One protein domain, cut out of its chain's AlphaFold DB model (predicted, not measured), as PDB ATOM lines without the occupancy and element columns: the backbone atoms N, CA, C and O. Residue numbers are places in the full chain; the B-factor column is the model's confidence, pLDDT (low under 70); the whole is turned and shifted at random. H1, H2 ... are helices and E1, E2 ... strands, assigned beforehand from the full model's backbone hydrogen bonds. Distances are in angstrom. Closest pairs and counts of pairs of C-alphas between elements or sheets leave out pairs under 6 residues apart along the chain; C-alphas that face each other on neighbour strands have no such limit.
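This is residues 264 to 335 of the 377 residues of a protein of Peptoclostridium litorale DSM 5388 (UniProt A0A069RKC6). Little regular structure is found here: a small curled sheet of four strands, E1 E2 E4 E3, is joined up by loops, the one from E1 to E2 long, with short H2 over one face and H1 off the sheet. Of 72 printed residues, 28 are in named elements, two helices and four strands in the order H1 E1 E2 E3 H2 E4, class mixed. The sheet, E1 E2 E4 E3, is mixed; the whole is compact, radius of gyration of the C-alphas 10.9 A, spanning 27 by 22 by 20 A.

Find C-alpha 264 at (-23.908, 13.025, 23.320); H1 runs to 269, 9.0 A. Next come E1, 278 to 281, 9.7 A; E2, 293 to 296, 9.6 A; E3, 305 to 308, 10.6 A; H2, 316 to 319, 4.8 A; E4, 326 to 331, 16.0 A, ending at (-29.714, 20.695, 7.670).

Within hydrogen-bond range are N 281 and O 295, 2.8 A, in parallel E1 and E2; N 296 and O 328, 2.8 A, in antiparallel E2 and E4; N 329 and O 305, 2.8 A, in antiparallel E4 and E3. H2 is on the sheet, height 8.6 A, only just over E3 with 3 C-alphas. H1 only just touches H2, with 3 pairs of C-alphas within 8 A, closest Tyr 269 and Ile 319, 5.3 A. H1 has every O i to N i+4 pair within range; H2 is too short for one.

The farthest C-alphas, Lys 312 and Glu 333, are 27.8 A apart. The printed part has no cut, E1 to E2 is a long link, and no printed residue is under pLDDT 70.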
ATOM      1  N   GLU A 264     -23.462  13.859  22.214       96.38
ATOM      2  CA  GLU A 264     -23.908  13.025  23.320       96.38
ATOM      3  C   GLU A 264     -24.135  13.875  24.568       96.38
ATOM      4  O   GLU A 264     -25.140  13.713  25.261       96.38
ATOM      5  N   ILE A 265     -23.237  14.828  24.841       97.31
ATOM      6  CA  ILE A 265     -23.385  15.749  25.970       97.31
ATOM      7  C   ILE A 265     -24.552  16.704  25.742       97.31
ATOM      8  O   ILE A 265     -25.366  16.896  26.646       97.31
ATOM      9  N   LEU A 266     -24.684  17.270  24.542       97.81
ATOM     10  CA  LEU A 266     -25.793  18.175  24.237       97.81
ATOM     11  C   LEU A 266     -27.150  17.469  24.333       97.81
ATOM     12  O   LEU A 266     -28.072  18.016  24.935       97.81
ATOM     13  N   LYS A 267     -27.261  16.235  23.831       97.19
ATOM     14  CA  LYS A 267     -28.480  15.414  23.924       97.19
ATOM     15  C   LYS A 267     -28.838  15.044  25.367       97.19
ATOM     16  O   LYS A 267     -30.023  14.968  25.683       97.19
ATOM     17  N   LYS A 268     -27.852  14.871  26.264       94.31
ATOM     18  CA  LYS A 268     -28.101  14.654  27.706       94.31
ATOM     19  C   LYS A 268     -28.804  15.850  28.364       94.31
ATOM     20  O   LYS A 268     -29.630  15.645  29.246       94.31
ATOM     21  N   TYR A 269     -28.478  17.082  27.961       94.88
ATOM     22  CA  TYR A 269     -29.065  18.300  28.542       94.88
ATOM     23  C   TYR A 269     -30.301  18.806  27.801       94.88
ATOM     24  O   TYR A 269     -31.206  19.380  28.408       94.88
ATOM     25  N   ASN A 270     -30.350  18.597  26.490       96.81
ATOM     26  CA  ASN A 270     -31.403  19.101  25.633       96.81
ATOM     27  C   ASN A 270     -32.040  17.955  24.838       96.81
ATOM     28  O   ASN A 270     -31.618  17.615  23.734       96.81
ATOM     29  N   SER A 271     -33.105  17.399  25.416       96.12
ATOM     30  CA  SER A 271     -33.929  16.327  24.844       96.12
ATOM     31  C   SER A 271     -34.442  16.609  23.431       96.12
ATOM     32  O   SER A 271     -34.675  15.675  22.669       96.12
ATOM     33  N   ASP A 272     -34.605  17.883  23.069       96.12
ATOM     34  CA  ASP A 272     -35.198  18.297  21.795       96.12
ATOM     35  C   ASP A 272     -34.238  17.990  20.632       96.12
ATOM     36  O   ASP A 272     -34.661  17.810  19.492       96.12
ATOM     37  N   LEU A 273     -32.943  17.838  20.945       97.75
ATOM     38  CA  LEU A 273     -31.900  17.394  20.025       97.75
ATOM     39  C   LEU A 273     -31.866  15.870  19.822       97.75
ATOM     40  O   LEU A 273     -31.166  15.392  18.931       97.75
ATOM     41  N   GLY A 274     -32.587  15.093  20.639       96.94
ATOM     42  CA  GLY A 274     -32.477  13.631  20.675       96.94
ATOM     43  C   GLY A 274     -32.835  12.940  19.357       96.94
ATOM     44  O   GLY A 274     -32.245  11.914  19.031       96.94
ATOM     45  N   GLN A 275     -33.748  13.532  18.583       96.12
ATOM     46  CA  GLN A 275     -34.220  13.008  17.295       96.12
ATOM     47  C   GLN A 275     -33.292  13.301  16.107       96.12
ATOM     48  O   GLN A 275     -33.504  12.756  15.029       96.12
ATOM     49  N   TYR A 276     -32.288  14.165  16.278       98.06
ATOM     50  CA  TYR A 276     -31.422  14.596  15.183       98.06
ATOM     51  C   TYR A 276     -30.095  13.829  15.199       98.06
ATOM     52  O   TYR A 276     -29.458  13.676  16.247       98.06
ATOM     53  N   ASP A 277     -29.646  13.375  14.029       97.62
ATOM     54  CA  ASP A 277     -28.259  12.965  13.795       97.62
ATOM     55  C   ASP A 277     -27.494  14.180  13.260       97.62
ATOM     56  O   ASP A 277     -27.703  14.590  12.117       97.62
ATOM     57  N   PHE A 278     -26.695  14.820  14.120       98.12
ATOM     58  CA  PHE A 278     -26.085  16.113  13.822       98.12
ATOM     59  C   PHE A 278     -24.608  16.186  14.190       98.12
ATOM     60  O   PHE A 278     -24.163  15.510  15.110       98.12
ATOM     61  N   GLU A 279     -23.870  17.057  13.507       97.69
ATOM     62  CA  GLU A 279     -22.529  17.498  13.905       97.69
ATOM     63  C   GLU A 279     -22.582  18.853  14.614       97.69
ATOM     64  O   GLU A 279     -23.485  19.659  14.394       97.69
ATOM     65  N   VAL A 280     -21.594  19.124  15.467       98.12
ATOM     66  CA  VAL A 280     -21.428  20.421  16.133       98.12
ATOM     67  C   VAL A 280     -20.330  21.200  15.414       98.12
ATOM     68  O   VAL A 280     -19.236  20.680  15.216       98.12
ATOM     69  N   ASP A 281     -20.622  22.438  15.016       97.00
ATOM     70  CA  ASP A 281     -19.691  23.360  14.353       97.00
ATOM     71  C   ASP A 281     -19.896  24.789  14.868       97.00
ATOM     72  O   ASP A 281     -20.224  25.721  14.128       97.00
ATOM     73  N   LEU A 282     -19.779  24.955  16.183       95.94
ATOM     74  CA  LEU A 282     -19.994  26.238  16.839       95.94
ATOM     75  C   LEU A 282     -18.831  27.214  16.605       95.94
ATOM     76  O   LEU A 282     -19.034  28.424  16.543       95.94
ATOM     77  N   LYS A 283     -17.616  26.700  16.421       93.06
ATOM     78  CA  LYS A 283     -16.389  27.447  16.114       93.06
ATOM     79  C   LYS A 283     -16.171  27.619  14.610       93.06
ATOM     80  O   LYS A 283     -15.239  28.327  14.213       93.06
ATOM     81  N   GLY A 284     -16.990  26.979  13.772       92.12
ATOM     82  CA  GLY A 284     -16.917  27.086  12.315       92.12
ATOM     83  C   GLY A 284     -15.662  26.440  11.722       92.12
ATOM     84  O   GLY A 284     -15.143  26.926  10.722       92.12
ATOM     85  N   ASN A 285     -15.085  25.425  12.362       91.31
ATOM     86  CA  ASN A 285     -13.834  24.803  11.911       91.31
ATOM     87  C   ASN A 285     -14.053  23.557  11.050       91.31
ATOM     88  O   ASN A 285     -13.088  23.033  10.489       91.31
ATOM     89  N   ARG A 286     -15.294  23.077  10.929       91.69
ATOM     90  CA  ARG A 286     -15.623  22.001   9.995       91.69
ATOM     91  C   ARG A 286     -15.691  22.553   8.573       91.69
ATOM     92  O   ARG A 286     -16.162  23.663   8.335       91.69
ATOM     93  N   HIS A 287     -15.178  21.774   7.625       82.75
ATOM     94  CA  HIS A 287     -15.159  22.129   6.197       82.75
ATOM     95  C   HIS A 287     -16.077  21.248   5.357       82.75
ATOM     96  O   HIS A 287     -16.348  21.563   4.202       82.75
ATOM     97  N   GLN A 288     -16.514  20.135   5.933       86.50
ATOM     98  CA  GLN A 288     -17.460  19.194   5.368       86.50
ATOM     99  C   GLN A 288     -18.310  18.669   6.519       86.50
ATOM    100  O   GLN A 288     -17.837  18.592   7.658       86.50
ATOM    101  N   TYR A 289     -19.551  18.327   6.201       93.56
ATOM    102  CA  TYR A 289     -20.475  17.694   7.125       93.56
ATOM    103  C   TYR A 289     -20.817  16.313   6.588       93.56
ATOM    104  O   TYR A 289     -21.082  16.145   5.397       93.56
ATOM    105  N   THR A 290     -20.779  15.329   7.472       93.31
ATOM    106  CA  THR A 290     -21.098  13.931   7.165       93.31
ATOM    107  C   THR A 290     -22.499  13.552   7.637       93.31
ATOM    108  O   THR A 290     -23.023  12.508   7.247       93.31
ATOM    109  N   LYS A 291     -23.113  14.395   8.475       96.44
ATOM    110  CA  LYS A 291     -24.438  14.183   9.060       96.44
ATOM    111  C   LYS A 291     -25.514  15.009   8.367       96.44
ATOM    112  O   LYS A 291     -25.229  16.009   7.716       96.44
ATOM    113  N   GLU A 292     -26.769  14.583   8.522       97.75
ATOM    114  CA  GLU A 292     -27.924  15.268   7.925       97.75
ATOM    115  C   GLU A 292     -28.108  16.675   8.505       97.75
ATOM    116  O   GLU A 292     -28.456  17.610   7.780       97.75
ATOM    117  N   TYR A 293     -27.840  16.837   9.803       98.62
ATOM    118  CA  TYR A 293     -28.034  18.087  10.527       98.62
ATOM    119  C   TYR A 293     -26.719  18.647  11.074       98.62
ATOM    120  O   TYR A 293     -25.754  17.925  11.322       98.62
ATOM    121  N   VAL A 294     -26.690  19.956  11.311       98.44
ATOM    122  CA  VAL A 294     -25.551  20.647  11.920       98.44
ATOM    123  C   VAL A 294     -26.060  21.668  12.924       98.44
ATOM    124  O   VAL A 294     -26.996  22.418  12.646       98.44
ATOM    125  N   LEU A 295     -25.427  21.704  14.093       98.56
ATOM    126  CA  LEU A 295     -25.573  22.766  15.076       98.56
ATOM    127  C   LEU A 295     -24.400  23.739  14.924       98.56
ATOM    128  O   LEU A 295     -23.272  23.414  15.292       98.56
ATOM    129  N   THR A 296     -24.648  24.921  14.365       97.75
ATOM    130  CA  THR A 296     -23.593  25.843  13.925       97.75
ATOM    131  C   THR A 296     -23.863  27.295  14.310       97.75
ATOM    132  O   THR A 296     -24.990  27.682  14.622       97.75
ATOM    133  N   THR A 297     -22.810  28.107  14.277       95.62
ATOM    134  CA  THR A 297     -22.882  29.578  14.318       95.62
ATOM    135  C   THR A 297     -22.740  30.209  12.929       95.62
ATOM    136  O   THR A 297     -22.861  31.428  12.793       95.62
ATOM    137  N   ARG A 298     -22.476  29.405  11.887       95.00
ATOM    138  CA  ARG A 298     -22.419  29.869  10.498       95.00
ATOM    139  C   ARG A 298     -23.789  30.396  10.049       95.00
ATOM    140  O   ARG A 298     -24.816  29.951  10.565       95.00
ATOM    141  N   PRO A 299     -23.835  31.323   9.077       94.62
ATOM    142  CA  PRO A 299     -25.088  31.715   8.445       94.62
ATOM    143  C   PRO A 299     -25.773  30.510   7.785       94.62
ATOM    144  O   PRO A 299     -25.108  29.621   7.254       94.62
ATOM    145  N   THR A 300     -27.106  30.483   7.807       96.25
ATOM    146  CA  THR A 300     -27.909  29.353   7.308       96.25
ATOM    147  C   THR A 300     -29.104  29.846   6.496       96.25
ATOM    148  O   THR A 300     -29.751  30.814   6.909       96.25
ATOM    149  N   ASN A 301     -29.462  29.148   5.417       97.06
ATOM    150  CA  ASN A 301     -30.654  29.459   4.615       97.06
ATOM    151  C   ASN A 301     -31.958  29.146   5.362       97.06
ATOM    152  O   ASN A 301     -32.884  29.956   5.359       97.06
ATOM    153  N   ASN A 302     -32.015  27.999   6.045       97.38
ATOM    154  CA  ASN A 302     -33.170  27.564   6.827       97.38
ATOM    155  C   ASN A 302     -32.754  27.216   8.259       97.38
ATOM    156  O   ASN A 302     -31.657  26.715   8.500       97.38
ATOM    157  N   LYS A 303     -33.641  27.489   9.222       97.62
ATOM    158  CA  LYS A 303     -33.394  27.289  10.657       97.62
ATOM    159  C   LYS A 303     -34.456  26.357  11.230       97.62
ATOM    160  O   LYS A 303     -35.641  26.657  11.122       97.62
ATOM    161  N   LEU A 304     -34.039  25.258  11.855       97.69
ATOM    162  CA  LEU A 304     -34.946  24.324  12.536       97.69
ATOM    163  C   LEU A 304     -35.145  24.729  13.994       97.69
ATOM    164  O   LEU A 304     -36.267  24.761  14.491       97.69
ATOM    165  N   MET A 305     -34.046  25.065  14.671       97.81
ATOM    166  CA  MET A 305     -34.043  25.582  16.037       97.81
ATOM    167  C   MET A 305     -32.947  26.624  16.194       97.81
ATOM    168  O   MET A 305     -31.912  26.536  15.533       97.81
ATOM    169  N   THR A 306     -33.147  27.584  17.094       98.38
ATOM    170  CA  THR A 306     -32.139  28.599  17.401       98.38
ATOM    171  C   THR A 306     -31.923  28.742  18.899       98.38
ATOM    172  O   THR A 306     -32.855  28.631  19.701       98.38
ATOM    173  N   PHE A 307     -30.674  29.010  19.266       98.38
ATOM    174  CA  PHE A 307     -30.243  29.233  20.637       98.38
ATOM    175  C   PHE A 307     -29.377  30.490  20.711       98.38
ATOM    176  O   PHE A 307     -28.720  30.870  19.740       98.38
ATOM    177  N   SER A 308     -29.373  31.133  21.875       97.25
ATOM    178  CA  SER A 308     -28.505  32.276  22.139       97.25
ATOM    179  C   SER A 308     -27.034  31.852  22.191       97.25
ATOM    180  O   SER A 308     -26.692  30.934  22.931       97.25
ATOM    181  N   SER A 309     -26.145  32.557  21.488       94.38
ATOM    182  CA  SER A 309     -24.687  32.405  21.649       94.38
ATOM    183  C   SER A 309     -24.098  33.254  22.788       94.38
ATOM    184  O   SER A 309     -22.890  33.216  23.023       94.38
ATOM    185  N   LEU A 310     -24.921  34.020  23.518       93.44
ATOM    186  CA  LEU A 310     -24.484  34.994  24.531       93.44
ATOM    187  C   LEU A 310     -24.195  34.346  25.896       93.44
ATOM    188  O   LEU A 310     -24.631  34.825  26.941       93.44
ATOM    189  N   MET A 311     -23.459  33.236  25.887       93.31
ATOM    190  CA  MET A 311     -23.018  32.513  27.079       93.31
ATOM    191  C   MET A 311     -21.577  32.024  26.900       93.31
ATOM    192  O   MET A 311     -21.067  31.949  25.783       93.31
ATOM    193  N   LYS A 312     -20.898  31.708  28.007       93.31
ATOM    194  CA  LYS A 312     -19.530  31.169  28.001       93.31
ATOM    195  C   LYS A 312     -19.488  29.846  28.784       93.31
ATOM    196  O   LYS A 312     -19.856  29.868  29.960       93.31
ATOM    197  N   PRO A 313     -19.069  28.725  28.168       94.38
ATOM    198  CA  PRO A 313     -18.906  28.565  26.718       94.38
ATOM    199  C   PRO A 313     -20.247  28.706  25.963       94.38
ATOM    200  O   PRO A 313     -21.309  28.673  26.583       94.38
ATOM    201  N   MET A 314     -20.220  28.912  24.643       94.12
ATOM    202  CA  MET A 314     -21.435  29.246  23.875       94.12
ATOM    203  C   MET A 314     -22.446  28.099  23.801       94.12
ATOM    204  O   MET A 314     -23.650  28.348  23.776       94.12
ATOM    205  N   GLU A 315     -21.987  26.848  23.876       96.25
ATOM    206  CA  GLU A 315     -22.858  25.678  23.985       96.25
ATOM    207  C   GLU A 315     -23.789  25.721  25.208       96.25
ATOM    208  O   GLU A 315     -24.820  25.047  25.212       96.25
ATOM    209  N   ASN A 316     -23.511  26.566  26.211       96.94
ATOM    210  CA  ASN A 316     -24.444  26.795  27.311       96.94
ATOM    211  C   ASN A 316     -25.803  27.308  26.826       96.94
ATOM    212  O   ASN A 316     -26.823  26.933  27.398       96.94
ATOM    213  N   GLY A 317     -25.861  28.083  25.739       97.44
ATOM    214  CA  GLY A 317     -27.139  28.493  25.156       97.44
ATOM    215  C   GLY A 317     -28.020  27.302  24.775       97.44
ATOM    216  O   GLY A 317     -29.232  27.323  24.980       97.44
ATOM    217  N   VAL A 318     -27.397  26.225  24.300       97.94
ATOM    218  CA  VAL A 318     -28.061  24.978  23.911       97.94
ATOM    219  C   VAL A 318     -28.420  24.147  25.145       97.94
ATOM    220  O   VAL A 318     -29.543  23.650  25.236       97.94
ATOM    221  N   ILE A 319     -27.497  24.040  26.111       96.88
ATOM    222  CA  ILE A 319     -27.673  23.307  27.379       96.88
ATOM    223  C   ILE A 319     -28.835  23.882  28.196       96.88
ATOM    224  O   ILE A 319     -29.680  23.135  28.681       96.88
ATOM    225  N   TYR A 320     -28.915  25.209  28.312       96.31
ATOM    226  CA  TYR A 320     -29.976  25.899  29.052       96.31
ATOM    227  C   TYR A 320     -31.245  26.131  28.225       96.31
ATOM    228  O   TYR A 320     -32.168  26.788  28.706       96.31
ATOM    229  N   LYS A 321     -31.304  25.625  26.983       96.56
ATOM    230  CA  LYS A 321     -32.408  25.869  26.039       96.56
ATOM    231  C   LYS A 321     -32.736  27.367  25.900       96.56
ATOM    232  O   LYS A 321     -33.898  27.763  25.784       96.56
ATOM    233  N   SER A 322     -31.706  28.210  25.942       97.19
ATOM    234  CA  SER A 322     -31.827  29.662  25.883       97.19
ATOM    235  C   SER A 322     -32.226  30.081  24.473       97.19
ATOM    236  O   SER A 322     -31.414  30.028  23.548       97.19
ATOM    237  N   LYS A 323     -33.490  30.478  24.294       96.06
ATOM    238  CA  LYS A 323     -33.993  30.973  23.006       96.06
ATOM    239  C   LYS A 323     -33.264  32.260  22.626       96.06
ATOM    240  O   LYS A 323     -33.134  33.167  23.443       96.06
ATOM    241  N   GLY A 324     -32.827  32.353  21.377       95.75
ATOM    242  CA  GLY A 324     -32.144  33.537  20.873       95.75
ATOM    243  C   GLY A 324     -31.531  33.310  19.502       95.75
ATOM    244  O   GLY A 324     -31.945  32.412  18.767       95.75
ATOM    245  N   GLU A 325     -30.541  34.137  19.186       95.12
ATOM    246  CA  GLU A 325     -29.775  34.090  17.945       95.12
ATOM    247  C   GLU A 325     -28.305  33.742  18.210       95.12
ATOM    248  O   GLU A 325     -27.805  33.870  19.330       95.12
ATOM    249  N   GLY A 326     -27.606  33.339  17.150       94.31
ATOM    250  CA  GLY A 326     -26.171  33.069  17.163       94.31
ATOM    251  C   GLY A 326     -25.815  31.588  17.085       94.31
ATOM    252  O   GLY A 326     -24.751  31.276  16.571       94.31
ATOM    253  N   ILE A 327     -26.700  30.680  17.508       98.00
ATOM    254  CA  ILE A 327     -26.564  29.234  17.283       98.00
ATOM    255  C   ILE A 327     -27.820  28.729  16.580       98.00
ATOM    256  O   ILE A 327     -28.936  29.037  16.998       98.00
ATOM    257  N   THR A 328     -27.644  27.934  15.531       98.31
ATOM    258  CA  THR A 328     -28.730  27.373  14.727       98.31
ATOM    259  C   THR A 328     -28.527  25.875  14.547       98.31
ATOM    260  O   THR A 328     -27.436  25.442  14.190       98.31
ATOM    261  N   LEU A 329     -29.582  25.090  14.764       98.56
ATOM    262  CA  LEU A 329     -29.691  23.747  14.205       98.56
ATOM    263  C   LEU A 329     -30.358  23.854  12.830       98.56
ATOM    264  O   LEU A 329     -31.456  24.411  12.722       98.56
ATOM    265  N   CYS A 330     -29.725  23.316  11.797       98.50
ATOM    266  CA  CYS A 330     -30.242  23.276  10.427       98.50
ATOM    267  C   CYS A 330     -29.839  21.968   9.741       98.50
ATOM    268  O   CYS A 330     -29.102  21.165  10.320       98.50
ATOM    269  N   LYS A 331     -30.308  21.740   8.509       98.38
ATOM    270  CA  LYS A 331     -29.714  20.695   7.670       98.38
ATOM    271  C   LYS A 331     -28.313  21.115   7.235       98.38
ATOM    272  O   LYS A 331     -28.047  22.307   7.080       98.38
ATOM    273  N   ALA A 332     -27.430  20.153   6.990       97.44
ATOM    274  CA  ALA A 332     -26.075  20.423   6.512       97.44
ATOM    275  C   ALA A 332     -26.057  21.217   5.191       97.44
ATOM    276  O   ALA A 332     -25.249  22.129   5.033       97.44
ATOM    277  N   GLU A 333     -26.989  20.926   4.276       96.62
ATOM    278  CA  GLU A 333     -27.141  21.629   2.989       96.62
ATOM    279  C   GLU A 333     -27.549  23.106   3.128       96.62
ATOM    280  O   GLU A 333     -27.334  23.898   2.212       96.62
ATOM    281  N   ASP A 334     -28.113  23.495   4.277       97.31
ATOM    282  CA  ASP A 334     -28.538  24.870   4.541       97.31
ATOM    283  C   ASP A 334     -27.401  25.759   5.060       97.31
ATOM    284  O   ASP A 334     -27.588  26.976   5.151       97.31
ATOM    285  N   VAL A 335     -26.247  25.186   5.424       96.81
ATOM    286  CA  VAL A 335     -25.103  25.943   5.945       96.81
ATOM    287  C   VAL A 335     -24.434  26.728   4.820       96.81
ATOM    288  O   VAL A 335     -24.014  26.176   3.804       96.81
TER     289      VAL A 335